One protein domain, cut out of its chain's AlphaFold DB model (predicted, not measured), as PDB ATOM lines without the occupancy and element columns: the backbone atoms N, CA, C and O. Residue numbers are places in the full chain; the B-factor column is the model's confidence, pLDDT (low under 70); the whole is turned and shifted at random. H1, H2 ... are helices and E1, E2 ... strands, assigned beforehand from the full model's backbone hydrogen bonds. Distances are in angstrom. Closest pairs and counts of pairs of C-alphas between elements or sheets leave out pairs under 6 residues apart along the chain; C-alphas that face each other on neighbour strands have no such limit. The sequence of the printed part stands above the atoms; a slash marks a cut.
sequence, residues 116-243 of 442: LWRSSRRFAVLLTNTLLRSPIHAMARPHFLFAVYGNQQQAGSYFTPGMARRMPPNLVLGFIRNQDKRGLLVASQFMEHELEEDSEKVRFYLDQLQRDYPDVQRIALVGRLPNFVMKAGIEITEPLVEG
ATOM      1  N   LEU A 116     -62.879 -12.373 486.985       86.25
ATOM      2  CA  LEU A 116     -61.995 -13.444 486.535       86.25
ATOM      3  C   LEU A 116     -62.759 -14.761 486.409       86.25
ATOM      4  O   LEU A 116     -62.747 -15.348 485.340       86.25
ATOM      5  N   TRP A 117     -63.501 -15.188 487.436       84.00
ATOM      6  CA  TRP A 117     -64.300 -16.417 487.378       84.00
ATOM      7  C   TRP A 117     -65.315 -16.410 486.227       84.00
ATOM      8  O   TRP A 117     -65.427 -17.385 485.483       84.00
ATOM      9  N   ARG A 118     -66.047 -15.302 486.054       83.94
ATOM     10  CA  ARG A 118     -67.023 -15.145 484.968       83.94
ATOM     11  C   ARG A 118     -66.339 -15.183 483.600       83.94
ATOM     12  O   ARG A 118     -66.828 -15.872 482.710       83.94
ATOM     13  N   SER A 119     -65.224 -14.475 483.440       87.38
ATOM     14  CA  SER A 119     -64.445 -14.452 482.201       87.38
ATOM     15  C   SER A 119     -63.812 -15.808 481.900       87.38
ATOM     16  O   SER A 119     -63.906 -16.257 480.766       87.38
ATOM     17  N   SER A 120     -63.258 -16.507 482.894       87.94
ATOM     18  CA  SER A 120     -62.716 -17.861 482.742       87.94
ATOM     19  C   SER A 120     -63.795 -18.857 482.332       87.94
ATOM     20  O   SER A 120     -63.569 -19.643 481.420       87.94
ATOM     21  N   ARG A 121     -64.993 -18.795 482.936       88.00
ATOM     22  CA  ARG A 121     -66.128 -19.633 482.521       88.00
ATOM     23  C   ARG A 121     -66.537 -19.346 481.078       88.00
ATOM     24  O   ARG A 121     -66.676 -20.277 480.297       88.00
ATOM     25  N   ARG A 122     -66.700 -18.071 480.716       91.19
ATOM     26  CA  ARG A 122     -67.040 -17.658 479.345       91.19
ATOM     27  C   ARG A 122     -65.980 -18.103 478.339       91.19
ATOM     28  O   ARG A 122     -66.317 -18.622 477.284       91.19
ATOM     29  N   PHE A 123     -64.707 -17.941 478.680       93.25
ATOM     30  CA  PHE A 123     -63.591 -18.386 477.855       93.25
ATOM     31  C   PHE A 123     -63.584 -19.909 477.680       93.25
ATOM     32  O   PHE A 123     -63.423 -20.383 476.562       93.25
ATOM     33  N   ALA A 124     -63.836 -20.669 478.750       92.50
ATOM     34  CA  ALA A 124     -63.977 -22.120 478.673       92.50
ATOM     35  C   ALA A 124     -65.135 -22.526 477.750       92.50
ATOM     36  O   ALA A 124     -64.928 -23.340 476.859       92.50
ATOM     37  N   VAL A 125     -66.315 -21.907 477.889       93.31
ATOM     38  CA  VAL A 125     -67.467 -22.154 477.001       93.31
ATOM     39  C   VAL A 125     -67.112 -21.856 475.545       93.31
ATOM     40  O   VAL A 125     -67.412 -22.671 474.675       93.31
ATOM     41  N   LEU A 126     -66.433 -20.735 475.277       95.25
ATOM     42  CA  LEU A 126     -65.989 -20.383 473.929       95.25
ATOM     43  C   LEU A 126     -65.030 -21.431 473.363       95.25
ATOM     44  O   LEU A 126     -65.253 -21.904 472.255       95.25
ATOM     45  N   LEU A 127     -63.991 -21.817 474.110       95.38
ATOM     46  CA  LEU A 127     -63.019 -22.820 473.667       95.38
ATOM     47  C   LEU A 127     -63.672 -24.185 473.431       95.38
ATOM     48  O   LEU A 127     -63.453 -24.785 472.381       95.38
ATOM     49  N   THR A 128     -64.499 -24.648 474.372       94.62
ATOM     50  CA  THR A 128     -65.261 -25.902 474.278       94.62
ATOM     51  C   THR A 128     -66.128 -25.947 473.030       94.62
ATOM     52  O   THR A 128     -66.212 -26.986 472.386       94.62
ATOM     53  N   ASN A 129     -66.737 -24.823 472.656       95.88
ATOM     54  CA  ASN A 129     -67.655 -24.757 471.522       95.88
ATOM     55  C   ASN A 129     -67.001 -24.298 470.215       95.88
ATOM     56  O   ASN A 129     -67.695 -24.156 469.217       95.88
ATOM     57  N   THR A 130     -65.684 -24.092 470.194       94.50
ATOM     58  CA  THR A 130     -64.939 -23.740 468.978       94.50
ATOM     59  C   THR A 130     -63.789 -24.718 468.762       94.50
ATOM     60  O   THR A 130     -63.968 -25.753 468.129       94.50
ATOM     61  N   LEU A 131     -62.620 -24.439 469.337       94.31
ATOM     62  CA  LEU A 131     -61.382 -25.183 469.102       94.31
ATOM     63  C   LEU A 131     -61.392 -26.596 469.703       94.31
ATOM     64  O   LEU A 131     -60.760 -27.498 469.163       94.31
ATOM     65  N   LEU A 132     -62.092 -26.796 470.822       93.75
ATOM     66  CA  LEU A 132     -62.081 -28.055 471.572       93.75
ATOM     67  C   LEU A 132     -63.331 -28.916 471.341       93.75
ATOM     68  O   LEU A 132     -63.458 -29.961 471.976       93.75
ATOM     69  N   ARG A 133     -64.242 -28.528 470.441       92.19
ATOM     70  CA  ARG A 133     -65.522 -29.234 470.266       92.19
ATOM     71  C   ARG A 133     -65.319 -30.689 469.845       92.19
ATOM     72  O   ARG A 133     -65.741 -31.597 470.557       92.19
ATOM     73  N   SER A 134     -64.602 -30.913 468.744       91.31
ATOM     74  CA  SER A 134     -64.321 -32.254 468.220       91.31
ATOM     75  C   SER A 134     -63.593 -33.169 469.217       91.31
ATOM     76  O   SER A 134     -64.071 -34.284 469.428       91.31
ATOM     77  N   PRO A 135     -62.498 -32.750 469.890       92.25
ATOM     78  CA  PRO A 135     -61.857 -33.613 470.882       92.25
ATOM     79  C   PRO A 135     -62.746 -33.873 472.105       92.25
ATOM     80  O   PRO A 135     -62.735 -34.987 472.626       92.25
ATOM     81  N   ILE A 136     -63.556 -32.901 472.544       90.25
ATOM     82  CA  ILE A 136     -64.522 -33.116 473.634       90.25
ATOM     83  C   ILE A 136     -65.555 -34.168 473.231       90.25
ATOM     84  O   ILE A 136     -65.822 -35.068 474.021       90.25
ATOM     85  N   HIS A 137     -66.091 -34.107 472.012       89.31
ATOM     86  CA  HIS A 137     -67.045 -35.103 471.517       89.31
ATOM     87  C   HIS A 137     -66.406 -36.497 471.435       89.31
ATOM     88  O   HIS A 137     -66.957 -37.460 471.970       89.31
ATOM     89  N   ALA A 138     -65.204 -36.592 470.858       88.62
ATOM     90  CA  ALA A 138     -64.472 -37.850 470.719       88.62
ATOM     91  C   ALA A 138     -64.113 -38.494 472.072       88.62
ATOM     92  O   ALA A 138     -64.114 -39.720 472.193       88.62
ATOM     93  N   MET A 139     -63.819 -37.675 473.088       89.62
ATOM     94  CA  MET A 139     -63.512 -38.131 474.446       89.62
ATOM     95  C   MET A 139     -64.774 -38.483 475.244       89.62
ATOM     96  O   MET A 139     -64.781 -39.469 475.987       89.62
ATOM     97  N   ALA A 140     -65.834 -37.683 475.113       89.00
ATOM     98  CA  ALA A 140     -67.073 -37.882 475.855       89.00
ATOM     99  C   ALA A 140     -67.823 -39.133 475.386       89.00
ATOM    100  O   ALA A 140     -68.318 -39.864 476.245       89.00
ATOM    101  N   ARG A 141     -67.872 -39.373 474.062       93.19
ATOM    102  CA  ARG A 141     -68.679 -40.423 473.408       93.19
ATOM    103  C   ARG A 141     -70.084 -40.494 474.027       93.19
ATOM    104  O   ARG A 141     -70.382 -41.443 474.759       93.19
ATOM    105  N   PRO A 142     -70.893 -39.432 473.864       96.25
ATOM    106  CA  PRO A 142     -72.169 -39.329 474.556       96.25
ATOM    107  C   PRO A 142     -73.121 -40.438 474.104       96.25
ATOM    108  O   PRO A 142     -73.349 -40.621 472.918       96.25
ATOM    109  N   HIS A 143     -73.695 -41.144 475.071       97.12
ATOM    110  CA  HIS A 143     -74.797 -42.084 474.866       97.12
ATOM    111  C   HIS A 143     -76.137 -41.345 474.854       97.12
ATOM    112  O   HIS A 143     -77.081 -41.774 474.198       97.12
ATOM    113  N   PHE A 144     -76.208 -40.235 475.591       97.56
ATOM    114  CA  PHE A 144     -77.379 -39.379 475.681       97.56
ATOM    115  C   PHE A 144     -77.007 -37.900 475.679       97.56
ATOM    116  O   PHE A 144     -75.889 -37.516 476.044       97.56
ATOM    117  N   LEU A 145     -77.977 -37.067 475.326       97.69
ATOM    118  CA  LEU A 145     -77.916 -35.626 475.517       97.69
ATOM    119  C   LEU A 145     -78.975 -35.190 476.511       97.69
ATOM    120  O   LEU A 145     -80.067 -35.752 476.576       97.69
ATOM    121  N   PHE A 146     -78.651 -34.134 477.238       97.25
ATOM    122  CA  PHE A 146     -79.628 -33.351 477.960       97.25
ATOM    123  C   PHE A 146     -79.770 -31.995 477.271       97.25
ATOM    124  O   PHE A 146     -78.880 -31.144 477.375       97.25
ATOM    125  N   ALA A 147     -80.852 -31.849 476.505       97.06
ATOM    126  CA  ALA A 147     -81.148 -30.677 475.696       97.06
ATOM    127  C   ALA A 147     -81.839 -29.618 476.557       97.06
ATOM    128  O   ALA A 147     -82.921 -29.846 477.105       97.06
ATOM    129  N   VAL A 148     -81.188 -28.463 476.691       94.12
ATOM    130  CA  VAL A 148     -81.641 -27.382 477.566       94.12
ATOM    131  C   VAL A 148     -81.745 -26.044 476.848       94.12
ATOM    132  O   VAL A 148     -81.129 -25.800 475.814       94.12
ATOM    133  N   TYR A 149     -82.504 -25.136 477.440       92.44
ATOM    134  CA  TYR A 149     -82.569 -23.732 477.056       92.44
ATOM    135  C   TYR A 149     -82.467 -22.878 478.323       92.44
ATOM    136  O   TYR A 149     -82.466 -23.400 479.440       92.44
ATOM    137  N   GLY A 150     -82.326 -21.566 478.166       88.81
ATOM    138  CA  GLY A 150     -82.290 -20.663 479.309       88.81
ATOM    139  C   GLY A 150     -82.855 -19.294 478.985       88.81
ATOM    140  O   GLY A 150     -83.009 -18.913 477.824       88.81
ATOM    141  N   ASN A 151     -83.138 -18.538 480.036       87.25
ATOM    142  CA  ASN A 151     -83.469 -17.126 479.916       87.25
ATOM    143  C   ASN A 151     -82.196 -16.260 479.812       87.25
ATOM    144  O   ASN A 151     -81.060 -16.730 479.959       87.25
ATOM    145  N   GLN A 152     -82.380 -14.956 479.595       85.56
ATOM    146  CA  GLN A 152     -81.278 -14.010 479.409       85.56
ATOM    147  C   GLN A 152     -80.301 -13.977 480.599       85.56
ATOM    148  O   GLN A 152     -79.086 -13.862 480.407       85.56
ATOM    149  N   GLN A 153     -80.807 -14.105 481.830       82.12
ATOM    150  CA  GLN A 153     -79.992 -14.118 483.045       82.12
ATOM    151  C   GLN A 153     -79.125 -15.380 483.124       82.12
ATOM    152  O   GLN A 153     -77.911 -15.293 483.356       82.12
ATOM    153  N   GLN A 154     -79.723 -16.548 482.885       84.69
ATOM    154  CA  GLN A 154     -79.037 -17.838 482.897       84.69
ATOM    155  C   GLN A 154     -77.971 -17.897 481.794       84.69
ATOM    156  O   GLN A 154     -76.790 -18.131 482.087       84.69
ATOM    157  N   ALA A 155     -78.350 -17.589 480.549       86.81
ATOM    158  CA  ALA A 155     -77.473 -17.626 479.380       86.81
ATOM    159  C   ALA A 155     -76.338 -16.592 479.456       86.81
ATOM    160  O   ALA A 155     -75.169 -16.917 479.211       86.81
ATOM    161  N   GLY A 156     -76.637 -15.367 479.909       84.75
ATOM    162  CA  GLY A 156     -75.653 -14.293 480.085       84.75
ATOM    163  C   GLY A 156     -74.538 -14.643 481.077       84.75
ATOM    164  O   GLY A 156     -73.457 -14.038 481.083       84.75
ATOM    165  N   SER A 157     -74.755 -15.660 481.907       82.25
ATOM    166  CA  SER A 157     -73.743 -16.196 482.800       82.25
ATOM    167  C   SER A 157     -72.672 -17.021 482.045       82.25
ATOM    168  O   SER A 157     -71.500 -16.991 482.448       82.25
ATOM    169  N   TYR A 158     -73.024 -17.669 480.930       87.12
ATOM    170  CA  TYR A 158     -72.164 -18.578 480.161       87.12
ATOM    171  C   TYR A 158     -71.519 -17.930 478.936       87.12
ATOM    172  O   TYR A 158     -70.370 -18.244 478.631       87.12
ATOM    173  N   PHE A 159     -72.195 -16.997 478.267       89.06
ATOM    174  CA  PHE A 159     -71.662 -16.333 477.075       89.06
ATOM    175  C   PHE A 159     -72.191 -14.901 476.916       89.06
ATOM    176  O   PHE A 159     -73.024 -14.432 477.689       89.06
ATOM    177  N   THR A 160     -71.633 -14.161 475.959       90.19
ATOM    178  CA  THR A 160     -72.112 -12.833 475.540       90.19
ATOM    179  C   THR A 160     -72.672 -12.902 474.118       90.19
ATOM    180  O   THR A 160     -72.293 -13.811 473.374       90.19
ATOM    181  N   PRO A 161     -73.491 -11.927 473.677       89.38
ATOM    182  CA  PRO A 161     -74.001 -11.899 472.302       89.38
ATOM    183  C   PRO A 161     -72.894 -11.943 471.236       89.38
ATOM    184  O   PRO A 161     -73.031 -12.602 470.213       89.38
ATOM    185  N   GLY A 162     -71.752 -11.293 471.492       90.75
ATOM    186  CA  GLY A 162     -70.602 -11.334 470.584       90.75
ATOM    187  C   GLY A 162     -69.908 -12.701 470.519       90.75
ATOM    188  O   GLY A 162     -69.386 -13.063 469.470       90.75
ATOM    189  N   MET A 163     -69.909 -13.468 471.617       92.88
ATOM    190  CA  MET A 163     -69.403 -14.848 471.621       92.88
ATOM    191  C   MET A 163     -70.349 -15.789 470.878       92.88
ATOM    192  O   MET A 163     -69.870 -16.626 470.124       92.88
ATOM    193  N   ALA A 164     -71.665 -15.639 471.073       91.12
ATOM    194  CA  ALA A 164     -72.682 -16.485 470.447       91.12
ATOM    195  C   ALA A 164     -72.528 -16.524 468.918       91.12
ATOM    196  O   ALA A 164     -72.475 -17.598 468.334       91.12
ATOM    197  N   ARG A 165     -72.260 -15.366 468.292       91.62
ATOM    198  CA  ARG A 165     -71.989 -15.246 466.844       91.62
ATOM    199  C   ARG A 165     -70.807 -16.081 466.328       91.62
ATOM    200  O   ARG A 165     -70.674 -16.249 465.124       91.62
ATOM    201  N   ARG A 166     -69.907 -16.529 467.209       92.62
ATOM    202  CA  ARG A 166     -68.719 -17.331 466.863       92.62
ATOM    203  C   ARG A 166     -68.836 -18.794 467.283       92.62
ATOM    204  O   ARG A 166     -67.910 -19.559 467.032       92.62
ATOM    205  N   MET A 167     -69.909 -19.164 467.971       94.44
ATOM    206  CA  MET A 167     -70.142 -20.515 468.467       94.44
ATOM    207  C   MET A 167     -71.271 -21.171 467.664       94.44
ATOM    208  O   MET A 167     -72.138 -20.463 467.151       94.44
ATOM    209  N   PRO A 168     -71.301 -22.507 467.569       92.62
ATOM    210  CA  PRO A 168     -72.409 -23.226 466.958       92.62
ATOM    211  C   PRO A 168     -73.718 -22.996 467.733       92.62
ATOM    212  O   PRO A 168     -73.669 -22.711 468.935       92.62
ATOM    213  N   PRO A 169     -74.883 -23.183 467.089       90.88
ATOM    214  CA  PRO A 169     -76.194 -23.035 467.729       90.88
ATOM    215  C   PRO A 169     -76.390 -23.917 468.971       90.88
ATOM    216  O   PRO A 169     -77.073 -23.513 469.908       90.88
ATOM    217  N   ASN A 170     -75.742 -25.086 468.995       94.00
ATOM    218  CA  ASN A 170     -75.785 -26.047 470.093       94.00
ATOM    219  C   ASN A 170     -74.529 -25.962 470.952       94.00
ATOM    220  O   ASN A 170     -73.445 -26.417 470.564       94.00
ATOM    221  N   LEU A 171     -74.678 -25.404 472.148       94.94
ATOM    222  CA  LEU A 171     -73.579 -25.162 473.067       94.94
ATOM    223  C   LEU A 171     -73.413 -26.319 474.047       94.94
ATOM    224  O   LEU A 171     -74.255 -26.535 474.912       94.94
ATOM    225  N   VAL A 172     -72.280 -27.010 473.990       95.31
ATOM    226  CA  VAL A 172     -71.864 -27.936 475.046       95.31
ATOM    227  C   VAL A 172     -71.506 -27.113 476.276       95.31
ATOM    228  O   VAL A 172     -70.542 -26.338 476.263       95.31
ATOM    229  N   LEU A 173     -72.295 -27.270 477.335       93.06
ATOM    230  CA  LEU A 173     -72.114 -26.556 478.598       93.06
ATOM    231  C   LEU A 173     -71.583 -27.447 479.713       93.06
ATOM    232  O   LEU A 173     -71.053 -26.919 480.691       93.06
ATOM    233  N   GLY A 174     -71.701 -28.767 479.579       92.88
ATOM    234  CA  GLY A 174     -71.239 -29.690 480.602       92.88
ATOM    235  C   GLY A 174     -71.283 -31.153 480.207       92.88
ATOM    236  O   GLY A 174     -71.759 -31.532 479.140       92.88
ATOM    237  N   PHE A 175     -70.764 -31.963 481.115       94.94
ATOM    238  CA  PHE A 175     -70.692 -33.409 481.037       94.94
ATOM    239  C   PHE A 175     -71.584 -34.023 482.112       94.94
ATOM    240  O   PHE A 175     -71.639 -33.534 483.247       94.94
ATOM    241  N   ILE A 176     -72.254 -35.109 481.752       95.62
ATOM    242  CA  ILE A 176     -73.119 -35.876 482.639       95.62
ATOM    243  C   ILE A 176     -72.605 -37.311 482.665       95.62
ATOM    244  O   ILE A 176     -72.275 -37.890 481.628       95.62
ATOM    245  N   ARG A 177     -72.547 -37.901 483.854       95.06
ATOM    246  CA  ARG A 177     -72.245 -39.317 484.045       95.06
ATOM    247  C   ARG A 177     -73.282 -39.936 484.960       95.06
ATOM    248  O   ARG A 177     -73.564 -39.376 486.016       95.06
ATOM    249  N   ASN A 178     -73.768 -41.109 484.579       93.94
ATOM    250  CA  ASN A 178     -74.499 -41.994 485.467       93.94
ATOM    251  C   ASN A 178     -74.001 -43.424 485.246       93.94
ATOM    252  O   ASN A 178     -74.191 -43.966 484.159       93.94
ATOM    253  N   GLN A 179     -73.334 -44.007 486.246       91.94
ATOM    254  CA  GLN A 179     -72.682 -45.319 486.122       91.94
ATOM    255  C   GLN A 179     -71.703 -45.342 484.917       91.94
ATOM    256  O   GLN A 179     -70.869 -44.436 484.782       91.94
ATOM    257  N   ASP A 180     -71.789 -46.340 484.029       92.19
ATOM    258  CA  ASP A 180     -71.026 -46.432 482.771       92.19
ATOM    259  C   ASP A 180     -71.556 -45.527 481.646       92.19
ATOM    260  O   ASP A 180     -70.854 -45.310 480.654       92.19
ATOM    261  N   LYS A 181     -72.746 -44.935 481.797       94.88
ATOM    262  CA  LYS A 181     -73.330 -44.050 480.786       94.88
ATOM    263  C   LYS A 181     -72.782 -42.633 480.912       94.88
ATOM    264  O   LYS A 181     -72.610 -42.072 481.998       94.88
ATOM    265  N   ARG A 182     -72.524 -42.034 479.754       96.12
ATOM    266  CA  ARG A 182     -71.972 -40.681 479.601       96.12
ATOM    267  C   ARG A 182     -72.880 -39.864 478.707       96.12
ATOM    268  O   ARG A 182     -73.361 -40.393 477.710       96.12
ATOM    269  N   GLY A 183     -73.049 -38.591 479.018       97.00
ATOM    270  CA  GLY A 183     -73.829 -37.669 478.213       97.00
ATOM    271  C   GLY A 183     -73.302 -36.246 478.281       97.00
ATOM    272  O   GLY A 183     -72.367 -35.936 479.028       97.00
ATOM    273  N   LEU A 184     -73.899 -35.377 477.475       96.94
ATOM    274  CA  LEU A 184     -73.566 -33.957 477.427       96.94
ATOM    275  C   LEU A 184     -74.785 -33.112 477.788       96.94
ATOM    276  O   LEU A 184     -75.904 -33.412 477.381       96.94
ATOM    277  N   LEU A 185     -74.540 -32.032 478.525       95.75
ATOM    278  CA  LEU A 185     -75.490 -30.938 478.694       95.75
ATOM    279  C   LEU A 185     -75.322 -29.991 477.503       95.75
ATOM    280  O   LEU A 185     -74.269 -29.348 477.383       95.75
ATOM    281  N   VAL A 186     -76.334 -29.910 476.641       96.12
ATOM    282  CA  VAL A 186     -76.283 -29.134 475.397       96.12
ATOM    283  C   VAL A 186     -77.391 -28.091 475.391       96.12
ATOM    284  O   VAL A 186     -78.572 -28.424 475.378       96.12
ATOM    285  N   ALA A 187     -77.005 -26.820 475.398       95.00
ATOM    286  CA  ALA A 187     -77.930 -25.700 475.424       95.00
ATOM    287  C   ALA A 187     -78.175 -25.114 474.033       95.00
ATOM    288  O   ALA A 187     -77.238 -24.980 473.244       95.00
ATOM    289  N   SER A 188     -79.408 -24.687 473.778       94.69
ATOM    290  CA  SER A 188     -79.720 -23.799 472.660       94.69
ATOM    291  C   SER A 188     -79.079 -22.420 472.858       94.69
ATOM    292  O   SER A 188     -79.005 -21.906 473.979       94.69
ATOM    293  N   GLN A 189     -78.628 -21.798 471.767       92.69
ATOM    294  CA  GLN A 189     -78.326 -20.365 471.751       92.69
ATOM    295  C   GLN A 189     -79.582 -19.489 471.784       92.69
ATOM    296  O   GLN A 189     -79.477 -18.331 472.190       92.69
ATOM    297  N   PHE A 190     -80.733 -20.016 471.358       94.25
ATOM    298  CA  PHE A 190     -82.002 -19.304 471.432       94.25
ATOM    299  C   PHE A 190     -82.508 -19.280 472.869       94.25
ATOM    300  O   PHE A 190     -82.430 -20.275 473.598       94.25
ATOM    301  N   MET A 191     -83.023 -18.127 473.273       92.81
ATOM    302  CA  MET A 191     -83.607 -17.942 474.593       92.81
ATOM    303  C   MET A 191     -84.980 -18.613 474.674       92.81
ATOM    304  O   MET A 191     -85.636 -18.838 473.660       92.81
ATOM    305  N   GLU A 192     -85.443 -18.871 475.897       92.25
ATOM    306  CA  GLU A 192     -86.765 -19.458 476.159       92.25
ATOM    307  C   GLU A 192     -87.901 -18.790 475.368       92.25
ATOM    308  O   GLU A 192     -88.604 -19.472 474.631       92.25
ATOM    309  N   HIS A 193     -88.036 -17.462 475.469       93.56
ATOM    310  CA  HIS A 193     -89.092 -16.713 474.777       93.56
ATOM    311  C   HIS A 193     -89.027 -16.880 473.251       93.56
ATOM    312  O   HIS A 193     -90.054 -16.973 472.591       93.56
ATOM    313  N   GLU A 194     -87.824 -16.990 472.684       95.44
ATOM    314  CA  GLU A 194     -87.654 -17.183 471.244       95.44
ATOM    315  C   GLU A 194     -88.115 -18.572 470.797       95.44
ATOM    316  O   GLU A 194     -88.701 -18.697 469.728       95.44
ATOM    317  N   LEU A 195     -87.849 -19.608 471.598       95.56
ATOM    318  CA  LEU A 195     -88.297 -20.977 471.318       95.56
ATOM    319  C   LEU A 195     -89.807 -21.137 471.523       95.56
ATOM    320  O   LEU A 195     -90.446 -21.930 470.837       95.56
ATOM    321  N   GLU A 196     -90.379 -20.394 472.467       94.44
ATOM    322  CA  GLU A 196     -91.817 -20.377 472.708       94.44
ATOM    323  C   GLU A 196     -92.587 -19.712 471.556       94.44
ATOM    324  O   GLU A 196     -93.656 -20.195 471.157       94.44
ATOM    325  N   GLU A 197     -92.058 -18.614 471.016       96.19
ATOM    326  CA  GLU A 197     -92.712 -17.803 469.984       96.19
ATOM    327  C   GLU A 197     -92.482 -18.332 468.562       96.19
ATOM    328  O   GLU A 197     -93.410 -18.306 467.752       96.19
ATOM    329  N   ASP A 198     -91.285 -18.841 468.255       97.19
ATOM    330  CA  ASP A 198     -90.854 -19.155 466.890       97.19
ATOM    331  C   ASP A 198     -90.568 -20.653 466.701       97.19
ATOM    332  O   ASP A 198     -89.521 -21.189 467.082       97.19
ATOM    333  N   SER A 199     -91.506 -21.341 466.046       97.69
ATOM    334  CA  SER A 199     -91.378 -22.765 465.736       97.69
ATOM    335  C   SER A 199     -90.203 -23.088 464.811       97.69
ATOM    336  O   SER A 199     -89.652 -24.181 464.929       97.69
ATOM    337  N   GLU A 200     -89.761 -22.177 463.938       97.81
ATOM    338  CA  GLU A 200     -88.606 -22.442 463.066       97.81
ATOM    339  C   GLU A 200     -87.310 -22.538 463.870       97.81
ATOM    340  O   GLU A 200     -86.461 -23.385 463.585       97.81
ATOM    341  N   LYS A 201     -87.174 -21.745 464.939       97.44
ATOM    342  CA  LYS A 201     -86.028 -21.849 465.856       97.44
ATOM    343  C   LYS A 201     -86.006 -23.182 466.594       97.44
ATOM    344  O   LYS A 201     -84.928 -23.744 466.786       97.44
ATOM    345  N   VAL A 202     -87.173 -23.708 466.969       97.44
ATOM    346  CA  VAL A 202     -87.292 -25.041 467.579       97.44
ATOM    347  C   VAL A 202     -86.866 -26.124 466.590       97.44
ATOM    348  O   VAL A 202     -86.036 -26.967 466.939       97.44
ATOM    349  N   ARG A 203     -87.371 -26.077 465.346       97.25
ATOM    350  CA  ARG A 203     -86.988 -27.037 464.296       97.25
ATOM    351  C   ARG A 203     -85.493 -26.994 464.025       97.25
ATOM    352  O   ARG A 203     -84.847 -28.035 464.043       97.25
ATOM    353  N   PHE A 204     -84.935 -25.797 463.864       97.12
ATOM    354  CA  PHE A 204     -83.504 -25.605 463.649       97.12
ATOM    355  C   PHE A 204     -82.664 -26.124 464.822       97.12
ATOM    356  O   PHE A 204     -81.650 -26.787 464.605       97.12
ATOM    357  N   TYR A 205     -83.082 -25.862 466.065       96.69
ATOM    358  CA  TYR A 205     -82.388 -26.350 467.258       96.69
ATOM    359  C   TYR A 205     -82.322 -27.884 467.294       96.69
ATOM    360  O   TYR A 205     -81.239 -28.450 467.470       96.69
ATOM    361  N   LEU A 206     -83.457 -28.558 467.085       96.31
ATOM    362  CA  LEU A 206     -83.525 -30.020 467.115       96.31
ATOM    363  C   LEU A 206     -82.821 -30.683 465.928       96.31
ATOM    364  O   LEU A 206     -82.077 -31.641 466.127       96.31
ATOM    365  N   ASP A 207     -83.004 -30.162 464.718       95.75
ATOM    366  CA  ASP A 207     -82.327 -30.660 463.514       95.75
ATOM    367  C   ASP A 207     -80.801 -30.532 463.654       95.75
ATOM    368  O   ASP A 207     -80.062 -31.490 463.421       95.75
ATOM    369  N   GLN A 208     -80.308 -29.399 464.166       95.38
ATOM    370  CA  GLN A 208     -78.881 -29.249 464.452       95.38
ATOM    371  C   GLN A 208     -78.414 -30.196 465.567       95.38
ATOM    372  O   GLN A 208     -77.280 -30.668 465.518       95.38
ATOM    373  N   LEU A 209     -79.242 -30.479 466.584       95.06
ATOM    374  CA  LEU A 209     -78.887 -31.431 467.647       95.06
ATOM    375  C   LEU A 209     -78.702 -32.838 467.078       95.06
ATOM    376  O   LEU A 209     -77.698 -33.482 467.368       95.06
ATOM    377  N   GLN A 210     -79.630 -33.295 466.241       94.12
ATOM    378  CA  GLN A 210     -79.550 -34.617 465.624       94.12
ATOM    379  C   GLN A 210     -78.375 -34.717 464.641       94.12
ATOM    380  O   GLN A 210     -77.674 -35.726 464.625       94.12
ATOM    381  N   ARG A 211     -78.083 -33.651 463.882       93.69
ATOM    382  CA  ARG A 211     -76.907 -33.597 462.993       93.69
ATOM    383  C   ARG A 211     -75.579 -33.584 463.744       93.69
ATOM    384  O   ARG A 211     -74.626 -34.215 463.298       93.69
ATOM    385  N   ASP A 212     -75.498 -32.856 464.856       92.25
ATOM    386  CA  ASP A 212     -74.276 -32.764 465.663       92.25
ATOM    387  C   ASP A 212     -73.988 -34.060 466.439       92.25
ATOM    388  O   ASP A 212     -72.837 -34.305 466.817       92.25
ATOM    389  N   TYR A 213     -75.023 -34.866 466.695       94.31
ATOM    390  CA  TYR A 213     -74.967 -36.058 467.540       94.31
ATOM    391  C   TYR A 213     -75.787 -37.229 466.959       94.31
ATOM    392  O   TYR A 213     -76.707 -37.713 467.620       94.31
ATOM    393  N   PRO A 214     -75.448 -37.722 465.753       93.25
ATOM    394  CA  PRO A 214     -76.244 -38.738 465.057       93.25
ATOM    395  C   PRO A 214     -76.261 -40.099 465.769       93.25
ATOM    396  O   PRO A 214     -77.215 -40.852 465.625       93.25
ATOM    397  N   ASP A 215     -75.229 -40.402 466.562       93.69
ATOM    398  CA  ASP A 215     -75.070 -41.696 467.242       93.69
ATOM    399  C   ASP A 215     -75.642 -41.711 468.672       93.69
ATOM    400  O   ASP A 215     -75.509 -42.701 469.400       93.69
ATOM    401  N   VAL A 216     -76.232 -40.599 469.123       96.12
ATOM    402  CA  VAL A 216     -76.845 -40.536 470.449       96.12
ATOM    403  C   VAL A 216     -78.143 -41.335 470.458       96.12
ATOM    404  O   VAL A 216     -79.021 -41.138 469.628       96.12
ATOM    405  N   GLN A 217     -78.299 -42.176 471.477       96.62
ATOM    406  CA  GLN A 217     -79.465 -43.042 471.626       96.62
ATOM    407  C   GLN A 217     -80.665 -42.294 472.213       96.62
ATOM    408  O   GLN A 217     -81.801 -42.590 471.863       96.62
ATOM    409  N   ARG A 218     -80.449 -41.346 473.136       97.19
ATOM    410  CA  ARG A 218     -81.539 -40.622 473.817       97.19
ATOM    411  C   ARG A 218     -81.224 -39.136 474.004       97.19
ATOM    412  O   ARG A 218     -80.121 -38.771 474.407       97.19
ATOM    413  N   ILE A 219     -82.203 -38.272 473.773       97.81
ATOM    414  CA  ILE A 219     -82.122 -36.818 473.943       97.81
ATOM    415  C   ILE A 219     -83.245 -36.399 474.893       97.81
ATOM    416  O   ILE A 219     -84.400 -36.294 474.493       97.81
ATOM    417  N   ALA A 220     -82.899 -36.157 476.157       97.56
ATOM    418  CA  ALA A 220     -83.843 -35.661 477.155       97.56
ATOM    419  C   ALA A 220     -84.184 -34.192 476.880       97.56
ATOM    420  O   ALA A 220     -83.285 -33.345 476.875       97.56
ATOM    421  N   LEU A 221     -85.469 -33.891 476.690       96.06
ATOM    422  CA  LEU A 221     -85.979 -32.535 476.503       96.06
ATOM    423  C   LEU A 221     -86.369 -31.926 477.860       96.06
ATOM    424  O   LEU A 221     -87.223 -32.460 478.562       96.06
ATOM    425  N   VAL A 222     -85.745 -30.812 478.258       90.62
ATOM    426  CA  VAL A 222     -85.997 -30.204 479.579       90.62
ATOM    427  C   VAL A 222     -87.251 -29.327 479.616       90.62
ATOM    428  O   VAL A 222     -87.541 -28.594 478.671       90.62
ATOM    429  N   GLY A 223     -87.930 -29.302 480.766       86.50
ATOM    430  CA  GLY A 223     -88.910 -28.269 481.106       86.50
ATOM    431  C   GLY A 223     -90.041 -28.164 480.084       86.50
ATOM    432  O   GLY A 223     -90.763 -29.128 479.844       86.50
ATOM    433  N   ARG A 224     -90.198 -26.985 479.474       88.62
ATOM    434  CA  ARG A 224     -91.246 -26.709 478.478       88.62
ATOM    435  C   ARG A 224     -90.840 -27.094 477.053       88.62
ATOM    436  O   ARG A 224     -91.676 -27.003 476.156       88.62
ATOM    437  N   LEU A 225     -89.605 -27.559 476.833       92.56
ATOM    438  CA  LEU A 225     -89.105 -27.910 475.503       92.56
ATOM    439  C   LEU A 225     -89.999 -28.935 474.785       92.56
ATOM    440  O   LEU A 225     -90.309 -28.675 473.627       92.56
ATOM    441  N   PRO A 226     -90.509 -30.012 475.422       93.06
ATOM    442  CA  PRO A 226     -91.463 -30.908 474.766       93.06
ATOM    443  C   PRO A 226     -92.683 -30.187 474.180       93.06
ATOM    444  O   PRO A 226     -93.091 -30.460 473.055       93.06
ATOM    445  N   ASN A 227     -93.231 -29.204 474.901       91.94
ATOM    446  CA  ASN A 227     -94.374 -28.429 474.421       91.94
ATOM    447  C   ASN A 227     -93.991 -27.553 473.219       91.94
ATOM    448  O   ASN A 227     -94.777 -27.431 472.283       91.94
ATOM    449  N   PHE A 228     -92.789 -26.967 473.218       94.88
ATOM    450  CA  PHE A 228     -92.287 -26.188 472.080       94.88
ATOM    451  C   PHE A 228     -92.099 -27.069 470.838       94.88
ATOM    452  O   PHE A 228     -92.463 -26.668 469.735       94.88
ATOM    453  N   VAL A 229     -91.588 -28.287 471.027       96.00
ATOM    454  CA  VAL A 229     -91.371 -29.288 469.969       96.00
ATOM    455  C   VAL A 229     -92.696 -29.730 469.348       96.00
ATOM    456  O   VAL A 229     -92.855 -29.647 468.130       96.00
ATOM    457  N   MET A 230     -93.684 -30.076 470.177       94.25
ATOM    458  CA  MET A 230     -95.029 -30.419 469.704       94.25
ATOM    459  C   MET A 230     -95.716 -29.237 469.007       94.25
ATOM    460  O   MET A 230     -96.304 -29.412 467.942       94.25
ATOM    461  N   LYS A 231     -95.599 -28.013 469.548       95.00
ATOM    462  CA  LYS A 231     -96.126 -26.789 468.911       95.00
ATOM    463  C   LYS A 231     -95.494 -26.544 467.537       95.00
ATOM    464  O   LYS A 231     -96.171 -26.070 466.630       95.00
ATOM    465  N   ALA A 232     -94.222 -26.903 467.365       96.44
ATOM    466  CA  ALA A 232     -93.529 -26.842 466.083       96.44
ATOM    467  C   ALA A 232     -93.924 -27.973 465.109       96.44
ATOM    468  O   ALA A 232     -93.409 -28.015 463.987       96.44
ATOM    469  N   GLY A 233     -94.839 -28.868 465.493       96.25
ATOM    470  CA  GLY A 233     -95.297 -29.986 464.667       96.25
ATOM    471  C   GLY A 233     -94.277 -31.118 464.546       96.25
ATOM    472  O   GLY A 233     -94.324 -31.864 463.572       96.25
ATOM    473  N   ILE A 234     -93.336 -31.223 465.489       96.00
ATOM    474  CA  ILE A 234     -92.385 -32.335 465.558       96.00
ATOM    475  C   ILE A 234     -92.947 -33.387 466.513       96.00
ATOM    476  O   ILE A 234     -93.232 -33.095 467.676       96.00
ATOM    477  N   GLU A 235     -93.072 -34.615 466.021       95.06
ATOM    478  CA  GLU A 235     -93.403 -35.770 466.849       95.06
ATOM    479  C   GLU A 235     -92.212 -36.139 467.747       95.06
ATOM    480  O   GLU A 235     -91.062 -36.181 467.301       95.06
ATOM    481  N   ILE A 236     -92.473 -36.378 469.035       94.06
ATOM    482  CA  ILE A 236     -91.436 -36.772 469.995       94.06
ATOM    483  C   ILE A 236     -91.301 -38.294 469.950       94.06
ATOM    484  O   ILE A 236     -91.916 -39.012 470.732       94.06
ATOM    485  N   THR A 237     -90.486 -38.770 469.017       93.12
ATOM    486  CA  THR A 237     -90.078 -40.175 468.901       93.12
ATOM    487  C   THR A 237     -88.578 -40.321 469.131       93.12
ATOM    488  O   THR A 237     -87.844 -39.329 469.142       93.12
ATOM    489  N   GLU A 238     -88.097 -41.561 469.260       92.25
ATOM    490  CA  GLU A 238     -86.664 -41.856 469.368       92.25
ATOM    491  C   GLU A 238     -85.852 -41.098 468.290       92.25
ATOM    492  O   GLU A 238     -86.241 -41.111 467.119       92.25
ATOM    493  N   PRO A 239     -84.749 -40.406 468.655       95.25
ATOM    494  CA  PRO A 239     -84.073 -40.398 469.960       95.25
ATOM    495  C   PRO A 239     -84.612 -39.381 470.980       95.25
ATOM    496  O   PRO A 239     -84.080 -39.308 472.086       95.25
ATOM    497  N   LEU A 240     -85.618 -38.573 470.650       96.75
ATOM    498  CA  LEU A 240     -86.171 -37.567 471.557       96.75
ATOM    499  C   LEU A 240     -86.968 -38.227 472.690       96.75
ATOM    500  O   LEU A 240     -87.727 -39.167 472.471       96.75
ATOM    501  N   VAL A 241     -86.795 -37.714 473.906       95.62
ATOM    502  CA  VAL A 241     -87.476 -38.197 475.111       95.62
ATOM    503  C   VAL A 241     -88.245 -37.041 475.734       95.62
ATOM    504  O   VAL A 241     -87.658 -36.011 476.082       95.62
ATOM    505  N   GLU A 242     -89.559 -37.221 475.869       92.50
ATOM    506  CA  GLU A 242     -90.475 -36.212 476.406       92.50
ATOM    507  C   GLU A 242     -90.207 -35.929 477.889       92.50
ATOM    508  O   GLU A 242     -90.287 -34.779 478.326       92.50
ATOM    509  N   GLY A 243     -89.884 -36.965 478.668       92.12
ATOM    510  CA  GLY A 243     -89.614 -36.829 480.096       92.12
ATOM    511  C   GLY A 243     -90.848 -36.930 480.995       92.12
ATOM    512  O   GLY A 243     -90.765 -36.611 482.181       92.12
TER     513      GLY A 243
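What this domain is: This is residues 116 to 243 of the 442 residues of the protein "PilZ domain-containing protein" of Marinobacter sp. PJ-16 (UniProt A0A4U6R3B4). A strongly twisted sheet of four strands has the longest helix, H6, slantwise over one face, with H1 and H2 near its E2 side and H7 near its E4 side. E3 and E1 run through the middle, H3 and H5 sit near their last residues, and the tail, residues 232 to 243, folds back beside E4. The printed part has 128 residues, with seven named helices and four named strands in the order H1 H2 E1 H3 H4 E2 E3 H5 H6 E4 H7. The mixed sheet has the order E2 E3 E1 E4, only E2 and E3 being antiparallel neighbours. The class is mixed, helices and strands, and the whole is compact, with a radius of gyration of the C-alphas of 14.2 A and spans of 42 by 36 by 22 A.

How they stand to each other: H1, residues 116 to 128, only grazes the sheet. H2, residues 133 to 140, is close to H1 but not clearly touching, the closest C-alphas, Thr 128 and Ile 136, being 7.3 A apart. After E1, residues 144 to 150, H3, residues 152 to 158, touches H1, with the C-alphas of Arg 122 and Tyr 158 closest at 5.3 A. H4, residues 161 to 164, is close to H1 but not clearly touching, with Leu 126 and Met 163 closest, their C-alphas 6.9 A apart. E2, residues 170 to 178, and E3, residues 181 to 191, form a hairpin, with N 171 and O 187 2.8 A apart; E2 bends by 66 degrees at residue 173. E3 is parallel to E1, N 186 and O 146 being 2.9 A apart. H5, residues 192 to 197, and H6, residues 199 to 212, touch only at the corner, and only just, with 3 pairs of C-alphas within 8 A, Leu 195 and Val 202 closest at 5.6 A. H6, at a height over the sheet of 9.0 A, lies on the same face as H2; H2, H5 and H6 make two layers with the sheet, helices on one face. E4, residues 218 to 221, is parallel to E1, with N 220 and O 145 2.9 A apart. E3, H5, H6 and E4 form a split strand-helix-strand unit, two strands running the same way with E1 between them, its crossover right-handed. H7, residues 225 to 231, touches residues 199 to 203 of H6, the C-alphas of Val 202 and Val 229 being closest at 6.4 A. Each O i to N i+4 pair is within hydrogen-bond range in H1, H2, H5, H6 and H7, and 2 of 3 are in H3; H4 is too short for such a pair.

Where its parts are: H1 begins at C-alpha 116, (-61.995, -13.444, 486.535), and is 17.8 A long. E3 is 28.7 A long, E2 22.2 A, H6 19.8 A and E1 19.7 A. H7 ends at C-alpha 231, (-96.126, -26.789, 468.911).

The domain as a whole: The C-alphas farthest apart, Leu 116 and Glu 235, are 43.3 A apart. The printed part has no cut, and the links between its named elements are tight. Residues 240 to 241 pair in parallel with residues 219 to 220 of E4. No printed residue is under 70 in pLDDT.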